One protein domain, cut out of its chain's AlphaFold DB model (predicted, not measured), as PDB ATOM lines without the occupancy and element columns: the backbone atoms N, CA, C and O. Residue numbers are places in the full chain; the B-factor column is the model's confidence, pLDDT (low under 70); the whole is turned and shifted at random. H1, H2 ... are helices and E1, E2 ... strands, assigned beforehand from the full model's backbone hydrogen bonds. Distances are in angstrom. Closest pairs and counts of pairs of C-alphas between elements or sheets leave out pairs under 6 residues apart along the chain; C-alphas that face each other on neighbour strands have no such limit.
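What this domain is: This is residues 8 to 101 of the 102 residues of an uncharacterized protein of Massilia eurypsychrophila (UniProt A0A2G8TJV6). A strongly twisted three-stranded sheet has two helices packed on it, H1 beside edge strand E3 and H2 near E2 and E1, with small H3 after H2. The printed part has 94 residues, with three named helices, then a meander E1 E2 E3, each strand the antiparallel neighbour of the one before; the class is mixed. It is compact, radius of gyration of the C-alphas 12.3 A, spanning 32 by 28 by 22 A.

Where its parts are: H1, residues 15 to 27, starts at C-alpha (163.142, 71.997, 189.441) and measures 18.6 A; H2, 29 to 42, 19.9 A; H3, 47 to 52, 8.7 A. E1, 67 to 73, measures 19.5 A; E2, 77 to 86, 28.2 A; E3, 89 to 95, 17.3 A, ending at C-alpha (162.144, 77.636, 178.829).

How they stand to each other: In hairpin E1 and E2, N 70 and O 81 are 2.8 A apart; in hairpin E2 and E3, N 84 and O 91, 2.8 A. H1 and H2 touch, closest C-alphas Glu 25 and Phe 32, 5.2 A. Every helix O i to N i+4 pair is within hydrogen-bond range.

The domain as a whole: The printed part has no cut. The link H3 to E1 is long; residues 52 to 66 have pLDDT under 70.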
ATOM      1  N   VAL A   8     147.794  64.332 175.243       84.81
ATOM      2  CA  VAL A   8     148.836  65.186 175.804       84.81
ATOM      3  C   VAL A   8     148.743  65.201 177.321       84.81
ATOM      4  O   VAL A   8     147.708  65.557 177.883       84.81
ATOM      5  N   GLU A   9     149.850  64.879 177.974       89.38
ATOM      6  CA  GLU A   9     150.036  65.055 179.411       89.38
ATOM      7  C   GLU A   9     151.352  65.789 179.656       89.38
ATOM      8  O   GLU A   9     152.328  65.561 178.939       89.38
ATOM      9  N   PHE A  10     151.379  66.676 180.652       89.44
ATOM     10  CA  PHE A  10     152.557  67.472 180.987       89.44
ATOM     11  C   PHE A  10     153.104  67.088 182.362       89.44
ATOM     12  O   PHE A  10     152.357  67.030 183.337       89.44
ATOM     13  N   ASP A  11     154.420  66.904 182.451       92.00
ATOM     14  CA  ASP A  11     155.139  66.816 183.723       92.00
ATOM     15  C   ASP A  11     155.903  68.126 183.976       92.00
ATOM     16  O   ASP A  11     156.807  68.497 183.223       92.00
ATOM     17  N   LEU A  12     155.513  68.825 185.049       90.69
ATOM     18  CA  LEU A  12     156.078  70.105 185.496       90.69
ATOM     19  C   LEU A  12     157.014  69.948 186.708       90.69
ATOM     20  O   LEU A  12     157.378  70.938 187.339       90.69
ATOM     21  N   SER A  13     157.383  68.719 187.079       90.38
ATOM     22  CA  SER A  13     158.158  68.424 188.295       90.38
ATOM     23  C   SER A  13     159.638  68.817 188.221       90.38
ATOM     24  O   SER A  13     160.354  68.716 189.221       90.38
ATOM     25  N   ASP A  14     160.121  69.268 187.060       92.31
ATOM     26  CA  ASP A  14     161.516  69.648 186.888       92.31
ATOM     27  C   ASP A  14     161.848  70.952 187.638       92.31
ATOM     28  O   ASP A  14     161.294  72.022 187.380       92.31
ATOM     29  N   ALA A  15     162.786  70.870 188.583       91.25
ATOM     30  CA  ALA A  15     163.142  71.997 189.441       91.25
ATOM     31  C   ALA A  15     163.749  73.178 188.665       91.25
ATOM     32  O   ALA A  15     163.533  74.332 189.037       91.25
ATOM     33  N   GLN A  16     164.506  72.911 187.595       90.69
ATOM     34  CA  GLN A  16     165.076  73.972 186.770       90.69
ATOM     35  C   GLN A  16     163.976  74.658 185.961       90.69
ATOM     36  O   GLN A  16     163.948  75.890 185.900       90.69
ATOM     37  N   PHE A  17     163.049  73.879 185.403       92.94
ATOM     38  CA  PHE A  17     161.883  74.418 184.715       92.94
ATOM     39  C   PHE A  17     161.041  75.312 185.635       92.94
ATOM     40  O   PHE A  17     160.737  76.445 185.268       92.94
ATOM     41  N   LEU A  18     160.737  74.865 186.859       93.38
ATOM     42  CA  LEU A  18     159.962  75.651 187.829       93.38
ATOM     43  C   LEU A  18     160.635  76.985 188.183       93.38
ATOM     44  O   LEU A  18     159.961  78.009 188.297       93.38
ATOM     45  N   LEU A  19     161.966  77.009 188.308       94.19
ATOM     46  CA  LEU A  19     162.711  78.254 188.520       94.19
ATOM     47  C   LEU A  19     162.598  79.207 187.323       94.19
ATOM     48  O   LEU A  19     162.453  80.414 187.513       94.19
ATOM     49  N   GLN A  20     162.657  78.687 186.096       93.12
ATOM     50  CA  GLN A  20     162.484  79.493 184.885       93.12
ATOM     51  C   GLN A  20     161.046  79.999 184.737       93.12
ATOM     52  O   GLN A  20     160.836  81.130 184.303       93.12
ATOM     53  N   LEU A  21     160.069  79.194 185.148       93.00
ATOM     54  CA  LEU A  21     158.664  79.570 185.157       93.00
ATOM     55  C   LEU A  21     158.397  80.716 186.147       93.00
ATOM     56  O   LEU A  21     157.774  81.707 185.779       93.00
ATOM     57  N   ALA A  22     158.964  80.650 187.356       93.44
ATOM     58  CA  ALA A  22     158.888  81.741 188.333       93.44
ATOM     59  C   ALA A  22     159.594  83.026 187.844       93.44
ATOM     60  O   ALA A  22     159.144  84.142 188.109       93.44
ATOM     61  N   GLN A  23     160.700  82.895 187.101       92.44
ATOM     62  CA  GLN A  23     161.346  84.046 186.457       92.44
ATOM     63  C   GLN A  23     160.459  84.663 185.373       92.44
ATOM     64  O   GLN A  23     160.374  85.887 185.288       92.44
ATOM     65  N   LEU A  24     159.788  83.839 184.562       92.06
ATOM     66  CA  LEU A  24     158.842  84.308 183.552       92.06
ATOM     67  C   LEU A  24     157.694  85.086 184.198       92.06
ATOM     68  O   LEU A  24     157.412  86.196 183.755       92.06
ATOM     69  N   GLU A  25     157.099  84.553 185.268       94.50
ATOM     70  CA  GLU A  25     156.050  85.226 186.042       94.50
ATOM     71  C   GLU A  25     156.520  86.597 186.549       94.50
ATOM     72  O   GLU A  25     155.820  87.596 186.398       94.50
ATOM     73  N   SER A  26     157.748  86.682 187.070       92.50
ATOM     74  CA  SER A  26     158.300  87.947 187.563       92.50
ATOM     75  C   SER A  26     158.585  88.973 186.460       92.50
ATOM     76  O   SER A  26     158.527  90.172 186.735       92.50
ATOM     77  N   ILE A  27     158.964  88.540 185.255       91.06
ATOM     78  CA  ILE A  27     159.344  89.440 184.153       91.06
ATOM     79  C   ILE A  27     158.113  89.849 183.333       91.06
ATOM     80  O   ILE A  27     157.998  91.004 182.923       91.06
ATOM     81  N   SER A  28     157.201  88.911 183.076       91.44
ATOM     82  CA  SER A  28     155.983  89.122 182.297       91.44
ATOM     83  C   SER A  28     154.841  88.246 182.831       91.44
ATOM     84  O   SER A  28     154.604  87.155 182.304       91.44
ATOM     85  N   PRO A  29     154.078  88.737 183.829       92.56
ATOM     86  CA  PRO A  29     152.934  88.014 184.385       92.56
ATOM     87  C   PRO A  29     151.902  87.627 183.318       92.56
ATOM     88  O   PRO A  29     151.372  86.528 183.332       92.56
ATOM     89  N   ARG A  30     151.679  88.497 182.321       91.38
ATOM     90  CA  ARG A  30     150.729  88.225 181.229       91.38
ATOM     91  C   ARG A  30     151.156  87.049 180.359       91.38
ATOM     92  O   ARG A  30     150.321  86.238 179.986       91.38
ATOM     93  N   LEU A  31     152.443  86.971 180.019       89.94
ATOM     94  CA  LEU A  31     152.962  85.871 179.207       89.94
ATOM     95  C   LEU A  31     152.967  84.560 180.003       89.94
ATOM     96  O   LEU A  31     152.721  83.500 179.437       89.94
ATOM     97  N   PHE A  32     153.210  84.637 181.313       92.31
ATOM     98  CA  PHE A  32     153.041  83.508 182.223       92.31
ATOM     99  C   PHE A  32     151.585  83.014 182.275       92.31
ATOM    100  O   PHE A  32     151.358  81.811 182.147       92.31
ATOM    101  N   ASP A  33     150.608  83.919 182.391       92.31
ATOM    102  CA  ASP A  33     149.182  83.569 182.386       92.31
ATOM    103  C   ASP A  33     148.778  82.923 181.051       92.31
ATOM    104  O   ASP A  33     148.128  81.881 181.026       92.31
ATOM    105  N   GLU A  34     149.193  83.509 179.923       90.19
ATOM    106  CA  GLU A  34     148.932  82.962 178.585       90.19
ATOM    107  C   GLU A  34     149.539  81.567 178.401       90.19
ATOM    108  O   GLU A  34     148.890  80.680 177.847       90.19
ATOM    109  N   PHE A  35     150.757  81.355 178.898       90.00
ATOM    110  CA  PHE A  35     151.413  80.051 178.868       90.00
ATOM    111  C   PHE A  35     150.698  79.018 179.743       90.00
ATOM    112  O   PHE A  35     150.469  77.897 179.293       90.00
ATOM    113  N   SER A  36     150.314  79.396 180.962       90.62
ATOM    114  CA  SER A  36     149.617  78.509 181.900       90.62
ATOM    115  C   SER A  36     148.255  78.085 181.351       90.62
ATOM    116  O   SER A  36     147.967  76.892 181.289       90.62
ATOM    117  N   ASN A  37     147.475  79.040 180.835       89.50
ATOM    118  CA  ASN A  37     146.198  78.758 180.174       89.50
ATOM    119  C   ASN A  37     146.381  77.828 178.969       89.50
ATOM    120  O   ASN A  37     145.612  76.895 178.780       89.50
ATOM    121  N   ALA A  38     147.430  78.035 178.172       86.88
ATOM    122  CA  ALA A  38     147.699  77.180 177.025       86.88
ATOM    123  C   ALA A  38     148.064  75.738 177.415       86.88
ATOM    124  O   ALA A  38     147.667  74.806 176.715       86.88
ATOM    125  N   LEU A  39     148.801  75.536 178.514       88.12
ATOM    126  CA  LEU A  39     149.064  74.192 179.037       88.12
ATOM    127  C   LEU A  39     147.774  73.518 179.516       88.12
ATOM    128  O   LEU A  39     147.571  72.342 179.223       88.12
ATOM    129  N   GLU A  40     146.903  74.252 180.211       88.19
ATOM    130  CA  GLU A  40     145.605  73.744 180.669       88.19
ATOM    131  C   GLU A  40     144.682  73.382 179.499       88.19
ATOM    132  O   GLU A  40     144.122  72.288 179.487       88.19
ATOM    133  N   ASP A  41     144.587  74.249 178.489       85.69
ATOM    134  CA  ASP A  41     143.769  74.024 177.292       85.69
ATOM    135  C   ASP A  41     144.232  72.788 176.508       85.69
ATOM    136  O   ASP A  41     143.413  72.044 175.967       85.69
ATOM    137  N   CYS A  42     145.546  72.551 176.453       84.69
ATOM    138  CA  CYS A  42     146.125  71.414 175.738       84.69
ATOM    139  C   CYS A  42     146.085  70.106 176.542       84.69
ATOM    140  O   CYS A  42     146.160  69.024 175.953       84.69
ATOM    141  N   ALA A  43     145.998  70.169 177.872       86.44
ATOM    142  CA  ALA A  43     146.052  68.989 178.725       86.44
ATOM    143  C   ALA A  43     144.870  68.045 178.442       86.44
ATOM    144  O   ALA A  43     143.698  68.411 178.508       86.44
ATOM    145  N   GLY A  44     145.176  66.788 178.125       85.75
ATOM    146  CA  GLY A  44     144.185  65.762 177.805       85.75
ATOM    147  C   GLY A  44     143.646  65.799 176.370       85.75
ATOM    148  O   GLY A  44     142.848  64.921 176.017       85.75
ATOM    149  N   MET A  45     144.083  66.749 175.533       86.44
ATOM    150  CA  MET A  45     143.745  66.761 174.108       86.44
ATOM    151  C   MET A  45     144.396  65.583 173.370       86.44
ATOM    152  O   MET A  45     145.480  65.139 173.761       86.44
ATOM    153  N   PRO A  46     143.779  65.065 172.292       87.44
ATOM    154  CA  PRO A  46     144.427  64.087 171.425       87.44
ATOM    155  C   PRO A  46     145.747  64.627 170.873       87.44
ATOM    156  O   PRO A  46     145.824  65.776 170.441       87.44
ATOM    157  N   TRP A  47     146.783  63.787 170.837       81.38
ATOM    158  CA  TRP A  47     148.111  64.218 170.388       81.38
ATOM    159  C   TRP A  47     148.116  64.787 168.963       81.38
ATOM    160  O   TRP A  47     148.809  65.759 168.684       81.38
ATOM    161  N   ASN A  48     147.327  64.194 168.062       80.06
ATOM    162  CA  ASN A  48     147.219  64.678 166.683       80.06
ATOM    163  C   ASN A  48     146.631  66.093 166.624       80.06
ATOM    164  O   ASN A  48     147.140  66.924 165.879       80.06
ATOM    165  N   ASP A  49     145.631  66.382 167.459       80.56
ATOM    166  CA  ASP A  49     145.035  67.713 167.543       80.56
ATOM    167  C   ASP A  49     146.057  68.697 168.113       80.56
ATOM    168  O   ASP A  49     146.255  69.764 167.549       80.56
ATOM    169  N   PHE A  50     146.789  68.311 169.162       78.06
ATOM    170  CA  PHE A  50     147.853  69.130 169.752       78.06
ATOM    171  C   PHE A  50     148.941  69.538 168.756       78.06
ATOM    172  O   PHE A  50     149.381  70.685 168.767       78.06
ATOM    173  N   THR A  51     149.350  68.633 167.865       70.88
ATOM    174  CA  THR A  51     150.333  68.955 166.819       70.88
ATOM    175  C   THR A  51     149.775  69.811 165.683       70.88
ATOM    176  O   THR A  51     150.561  70.430 164.972       70.88
ATOM    177  N   ASP A  52     148.450  69.866 165.532       68.00
ATOM    178  CA  ASP A  52     147.754  70.639 164.497       68.00
ATOM    179  C   ASP A  52     147.155  71.959 165.043       68.00
ATOM    180  O   ASP A  52     146.564  72.744 164.294       68.00
ATOM    181  N   ILE A  53     147.308  72.242 166.345       63.50
ATOM    182  CA  ILE A  53     146.761  73.437 166.998       63.50
ATOM    183  C   ILE A  53     147.475  74.711 166.527       63.50
ATOM    184  O   ILE A  53     148.680  74.907 166.674       63.50
ATOM    185  N   THR A  54     146.675  75.663 166.043       54.09
ATOM    186  CA  THR A  54     147.123  77.016 165.676       54.09
ATOM    187  C   THR A  54     147.182  78.012 166.842       54.09
ATOM    188  O   THR A  54     147.531  79.165 166.603       54.09
ATOM    189  N   ARG A  55     146.813  77.650 168.081       52.06
ATOM    190  CA  ARG A  55     146.931  78.509 169.283       52.06
ATOM    191  C   ARG A  55     147.010  77.675 170.576       52.06
ATOM    192  O   ARG A  55     146.003  77.053 170.896       52.06
ATOM    193  N   PRO A  56     148.125  77.712 171.331       53.56
ATOM    194  CA  PRO A  56     149.397  78.372 171.006       53.56
ATOM    195  C   PRO A  56     149.964  77.805 169.697       53.56
ATOM    196  O   PRO A  56     149.790  76.626 169.423       53.56
ATOM    197  N   GLN A  57     150.555  78.643 168.837       58.25
ATOM    198  CA  GLN A  57     151.051  78.180 167.531       58.25
ATOM    199  C   GLN A  57     152.267  77.262 167.727       58.25
ATOM    200  O   GLN A  57     153.398  77.738 167.685       58.25
ATOM    201  N   ILE A  58     152.036  75.970 167.966       55.66
ATOM    202  CA  ILE A  58     153.081  74.953 168.109       55.66
ATOM    203  C   ILE A  58     153.637  74.663 166.717       55.66
ATOM    204  O   ILE A  58     153.164  73.788 166.005       55.66
ATOM    205  N   PHE A  59     154.623  75.455 166.288       52.34
ATOM    206  CA  PHE A  59     155.105  75.395 164.904       52.34
ATOM    207  C   PHE A  59     156.044  74.228 164.600       52.34
ATOM    208  O   PHE A  59     156.195  73.877 163.432       52.34
ATOM    209  N   GLU A  60     156.737  73.661 165.594       53.44
ATOM    210  CA  GLU A  60     157.813  72.713 165.291       53.44
ATOM    211  C   GLU A  60     158.187  71.806 166.467       53.44
ATOM    212  O   GLU A  60     159.127  72.097 167.201       53.44
ATOM    213  N   ALA A  61     157.516  70.660 166.588       55.28
ATOM    214  CA  ALA A  61     158.008  69.538 167.383       55.28
ATOM    215  C   ALA A  61     159.149  68.829 166.626       55.28
ATOM    216  O   ALA A  61     158.930  67.836 165.930       55.28
ATOM    217  N   ALA A  62     160.375  69.350 166.721       55.34
ATOM    218  CA  ALA A  62     161.554  68.643 166.224       55.34
ATOM    219  C   ALA A  62     161.841  67.444 167.140       55.34
ATOM    220  O   ALA A  62     162.352  67.613 168.243       55.34
ATOM    221  N   PHE A  63     161.469  66.250 166.680       59.94
ATOM    222  CA  PHE A  63     161.746  64.986 167.358       59.94
ATOM    223  C   PHE A  63     163.088  64.428 166.883       59.94
ATOM    224  O   PHE A  63     163.186  63.891 165.780       59.94
ATOM    225  N   ASP A  64     164.115  64.510 167.726       61.50
ATOM    226  CA  ASP A  64     165.385  63.794 167.516       61.50
ATOM    227  C   ASP A  64     165.364  62.364 168.094       61.50
ATOM    228  O   ASP A  64     166.321  61.603 167.951       61.50
ATOM    229  N   GLY A  65     164.241  61.990 168.712       60.19
ATOM    230  CA  GLY A  65     164.016  60.710 169.369       60.19
ATOM    231  C   GLY A  65     164.033  60.782 170.898       60.19
ATOM    232  O   GLY A  65     163.578  59.832 171.528       60.19
ATOM    233  N   ALA A  66     164.491  61.893 171.485       67.56
ATOM    234  CA  ALA A  66     164.509  62.112 172.933       67.56
ATOM    235  C   ALA A  66     163.839  63.430 173.351       67.56
ATOM    236  O   ALA A  66     163.241  63.488 174.424       67.56
ATOM    237  N   TYR A  67     163.891  64.468 172.513       75.06
ATOM    238  CA  TYR A  67     163.381  65.795 172.847       75.06
ATOM    239  C   TYR A  67     162.309  66.282 171.874       75.06
ATOM    240  O   TYR A  67     162.220  65.845 170.729       75.06
ATOM    241  N   VAL A  68     161.497  67.212 172.371       78.94
ATOM    242  CA  VAL A  68     160.452  67.941 171.660       78.94
ATOM    243  C   VAL A  68     160.655  69.415 171.950       78.94
ATOM    244  O   VAL A  68     160.722  69.818 173.107       78.94
ATOM    245  N   VAL A  69     160.740  70.239 170.913       80.31
ATOM    246  CA  VAL A  69     160.702  71.693 171.084       80.31
ATOM    247  C   VAL A  69     159.267  72.157 170.868       80.31
ATOM    248  O   VAL A  69     158.660  71.857 169.850       80.31
ATOM    249  N   LEU A  70     158.702  72.880 171.824       81.94
ATOM    250  CA  LEU A  70     157.407  73.536 171.702       81.94
ATOM    251  C   LEU A  70     157.667  75.025 171.509       81.94
ATOM    252  O   LEU A  70     158.086  75.709 172.439       81.94
ATOM    253  N   ARG A  71     157.455  75.537 170.297       82.81
ATOM    254  CA  ARG A  71     157.437  76.985 170.057       82.81
ATOM    255  C   ARG A  71     156.025  77.483 170.281       82.81
ATOM    256  O   ARG A  71     155.106  76.918 169.722       82.81
ATOM    257  N   LEU A  72     155.843  78.490 171.115       84.12
ATOM    258  CA  LEU A  72     154.539  78.966 171.547       84.12
ATOM    259  C   LEU A  72     154.493  80.465 171.288       84.12
ATOM    260  O   LEU A  72     155.219  81.230 171.922       84.12
ATOM    261  N   HIS A  73     153.654  80.869 170.340       84.12
ATOM    262  CA  HIS A  73     153.431  82.275 170.026       84.12
ATOM    263  C   HIS A  73     152.156  82.752 170.711       84.12
ATOM    264  O   HIS A  73     151.079  82.173 170.522       84.12
ATOM    265  N   PHE A  74     152.291  83.827 171.473       84.44
ATOM    266  CA  PHE A  74     151.224  84.479 172.209       84.44
ATOM    267  C   PHE A  74     151.100  85.946 171.797       84.44
ATOM    268  O   PHE A  74     151.921  86.483 171.051       84.44
ATOM    269  N   LEU A  75     150.058  86.620 172.288       83.81
ATOM    270  CA  LEU A  75     149.873  88.043 172.014       83.81
ATOM    271  C   LEU A  75     151.011  88.869 172.632       83.81
ATOM    272  O   LEU A  75     151.509  89.797 171.996       83.81
ATOM    273  N   HIS A  76     151.444  88.506 173.844       85.75
ATOM    274  CA  HIS A  76     152.432  89.264 174.616       85.75
ATOM    275  C   HIS A  76     153.873  88.757 174.460       85.75
ATOM    276  O   HIS A  76     154.785  89.280 175.103       85.75
ATOM    277  N   GLY A  77     154.108  87.758 173.611       87.12
ATOM    278  CA  GLY A  77     155.453  87.260 173.367       87.12
ATOM    279  C   GLY A  77     155.511  85.853 172.801       87.12
ATOM    280  O   GLY A  77     154.504  85.263 172.422       87.12
ATOM    281  N   GLU A  78     156.720  85.315 172.770       88.50
ATOM    282  CA  GLU A  78     157.030  83.980 172.284       88.50
ATOM    283  C   GLU A  78     157.849  83.229 173.333       88.50
ATOM    284  O   GLU A  78     158.778  83.774 173.942       88.50
ATOM    285  N   LEU A  79     157.507  81.957 173.528       89.06
ATOM    286  CA  LEU A  79     158.237  81.026 174.377       89.06
ATOM    287  C   LEU A  79     158.673  79.838 173.535       89.06
ATOM    288  O   LEU A  79     157.855  79.259 172.826       89.06
ATOM    289  N   HIS A  80     159.933  79.418 173.647       88.25
ATOM    290  CA  HIS A  80     160.290  78.064 173.226       88.25
ATOM    291  C   HIS A  80     160.588  77.217 174.446       88.25
ATOM    292  O   HIS A  80     161.498  77.530 175.218       88.25
ATOM    293  N   VAL A  81     159.820  76.149 174.589       89.12
ATOM    294  CA  VAL A  81     159.936  75.181 175.667       89.12
ATOM    295  C   VAL A  81     160.598  73.930 175.114       89.12
ATOM    296  O   VAL A  81     160.198  73.403 174.082       89.12
ATOM    297  N   ILE A  82     161.646  73.477 175.782       88.50
ATOM    298  CA  ILE A  82     162.274  72.189 175.524       88.50
ATOM    299  C   ILE A  82     161.591  71.179 176.433       88.50
ATOM    300  O   ILE A  82     161.543  71.358 177.653       88.50
ATOM    301  N   SER A  83     161.102  70.112 175.826       87.56
ATOM    302  CA  SER A  83     160.392  69.031 176.483       87.56
ATOM    303  C   SER A  83     161.029  67.691 176.137       87.56
ATOM    304  O   SER A  83     161.698  67.547 175.116       87.56
ATOM    305  N   GLN A  84     160.821  66.697 176.986       87.62
ATOM    306  CA  GLN A  84     161.205  65.311 176.757       87.62
ATOM    307  C   GLN A  84     159.943  64.456 176.783       87.62
ATOM    308  O   GLN A  84     159.135  64.591 177.698       87.62
ATOM    309  N   LEU A  85     159.776  63.580 175.793       83.25
ATOM    310  CA  LEU A  85     158.691  62.605 175.803       83.25
ATOM    311  C   LEU A  85     159.171  61.335 176.517       83.25
ATOM    312  O   LEU A  85     160.106  60.687 176.048       83.25
ATOM    313  N   SER A  86     158.548  60.990 177.643       83.81
ATOM    314  CA  SER A  86     158.814  59.758 178.398       83.81
ATOM    315  C   SER A  86     157.498  59.145 178.840       83.81
ATOM    316  O   SER A  86     156.690  59.845 179.436       83.81
ATOM    317  N   ASP A  87     157.297  57.854 178.567       83.62
ATOM    318  CA  ASP A  87     156.094  57.115 178.985       83.62
ATOM    319  C   ASP A  87     154.787  57.842 178.626       83.62
ATOM    320  O   ASP A  87     153.891  57.992 179.448       83.62
ATOM    321  N   ASP A  88     154.716  58.345 177.392       82.19
ATOM    322  CA  ASP A  88     153.611  59.141 176.851       82.19
ATOM    323  C   ASP A  88     153.376  60.529 177.489       82.19
ATOM    324  O   ASP A  88     152.447  61.240 177.102       82.19
ATOM    325  N   ILE A  89     154.257  60.970 178.389       86.44
ATOM    326  CA  ILE A  89     154.177  62.259 179.085       86.44
ATOM    327  C   ILE A  89     155.233  63.230 178.541       86.44
ATOM    328  O   ILE A  89     156.417  62.901 178.418       86.44
ATOM    329  N   LEU A  90     154.816  64.463 178.242       87.25
ATOM    330  CA  LEU A  90     155.706  65.575 177.912       87.25
ATOM    331  C   LEU A  90     156.245  66.217 179.190       87.25
ATOM    332  O   LEU A  90     155.628  67.101 179.785       87.25
ATOM    333  N   LYS A  91     157.452  65.827 179.584       91.19
ATOM    334  CA  LYS A  91     158.184  66.509 180.647       91.19
ATOM    335  C   LYS A  91     158.728  67.837 180.145       91.19
ATOM    336  O   LYS A  91     159.519  67.853 179.205       91.19
ATOM    337  N   LEU A  92     158.335  68.951 180.761       91.62
ATOM    338  CA  LEU A  92     158.861  70.273 180.420       91.62
ATOM    339  C   LEU A  92     160.192  70.484 181.147       91.62
ATOM    340  O   LEU A  92     160.252  70.469 182.372       91.62
ATOM    341  N   VAL A  93     161.274  70.637 180.384       91.12
ATOM    342  CA  VAL A  93     162.647  70.642 180.913       91.12
ATOM    343  C   VAL A  93     163.193  72.059 181.008       91.12
ATOM    344  O   VAL A  93     163.870  72.407 181.972       91.12
ATOM    345  N   SER A  94     162.935  72.897 180.001       91.25
ATOM    346  CA  SER A  94     163.465  74.258 180.008       91.25
ATOM    347  C   SER A  94     162.651  75.236 179.176       91.25
ATOM    348  O   SER A  94     162.130  74.880 178.126       91.25
ATOM    349  N   ILE A  95     162.609  76.491 179.613       90.38
ATOM    350  CA  ILE A  95     162.144  77.636 178.829       90.38
ATOM    351  C   ILE A  95     163.385  78.355 178.291       90.38
ATOM    352  O   ILE A  95     164.227  78.841 179.052       90.38
ATOM    353  N   THR A  96     163.532  78.409 176.969       83.50
ATOM    354  CA  THR A  96     164.571  79.232 176.330       83.50
ATOM    355  C   THR A  96     164.223  80.717 176.444       83.50
ATOM    356  O   THR A  96     163.092  81.068 176.766       83.50
ATOM    357  N   LYS A  97     165.202  81.602 176.207       79.81
ATOM    358  CA  LYS A  97     165.060  83.052 176.419       79.81
ATOM    359  C   LYS A  97     163.729  83.582 175.834       79.81
ATOM    360  O   LYS A  97     163.600  83.578 174.609       79.81
ATOM    361  N   PRO A  98     162.786  84.054 176.675       79.44
ATOM    362  CA  PRO A  98     161.482  84.511 176.212       79.44
ATOM    363  C   PRO A  98     161.639  85.781 175.375       79.44
ATOM    364  O   PRO A  98     162.442  86.661 175.709       79.44
ATOM    365  N   LEU A  99     160.865  85.888 174.300       82.00
ATOM    366  CA  LEU A  99     160.763  87.107 173.508       82.00
ATOM    367  C   LEU A  99     159.486  87.830 173.927       82.00
ATOM    368  O   LEU A  99     158.394  87.343 173.684       82.00
ATOM    369  N   ILE A 100     159.617  88.963 174.610       79.94
ATOM    370  CA  ILE A 100     158.473  89.692 175.168       79.94
ATOM    371  C   ILE A 100     158.126  90.843 174.230       79.94
ATOM    372  O   ILE A 100     158.987  91.668 173.917       79.94
ATOM    373  N   HIS A 101     156.868  90.899 173.795       78.44
ATOM    374  CA  HIS A 101     156.330  92.030 173.048       78.44
ATOM    375  C   HIS A 101     155.850  93.093 174.040       78.44
ATOM    376  O   HIS A 101     155.073  92.790 174.947       78.44
TER     377      HIS A 101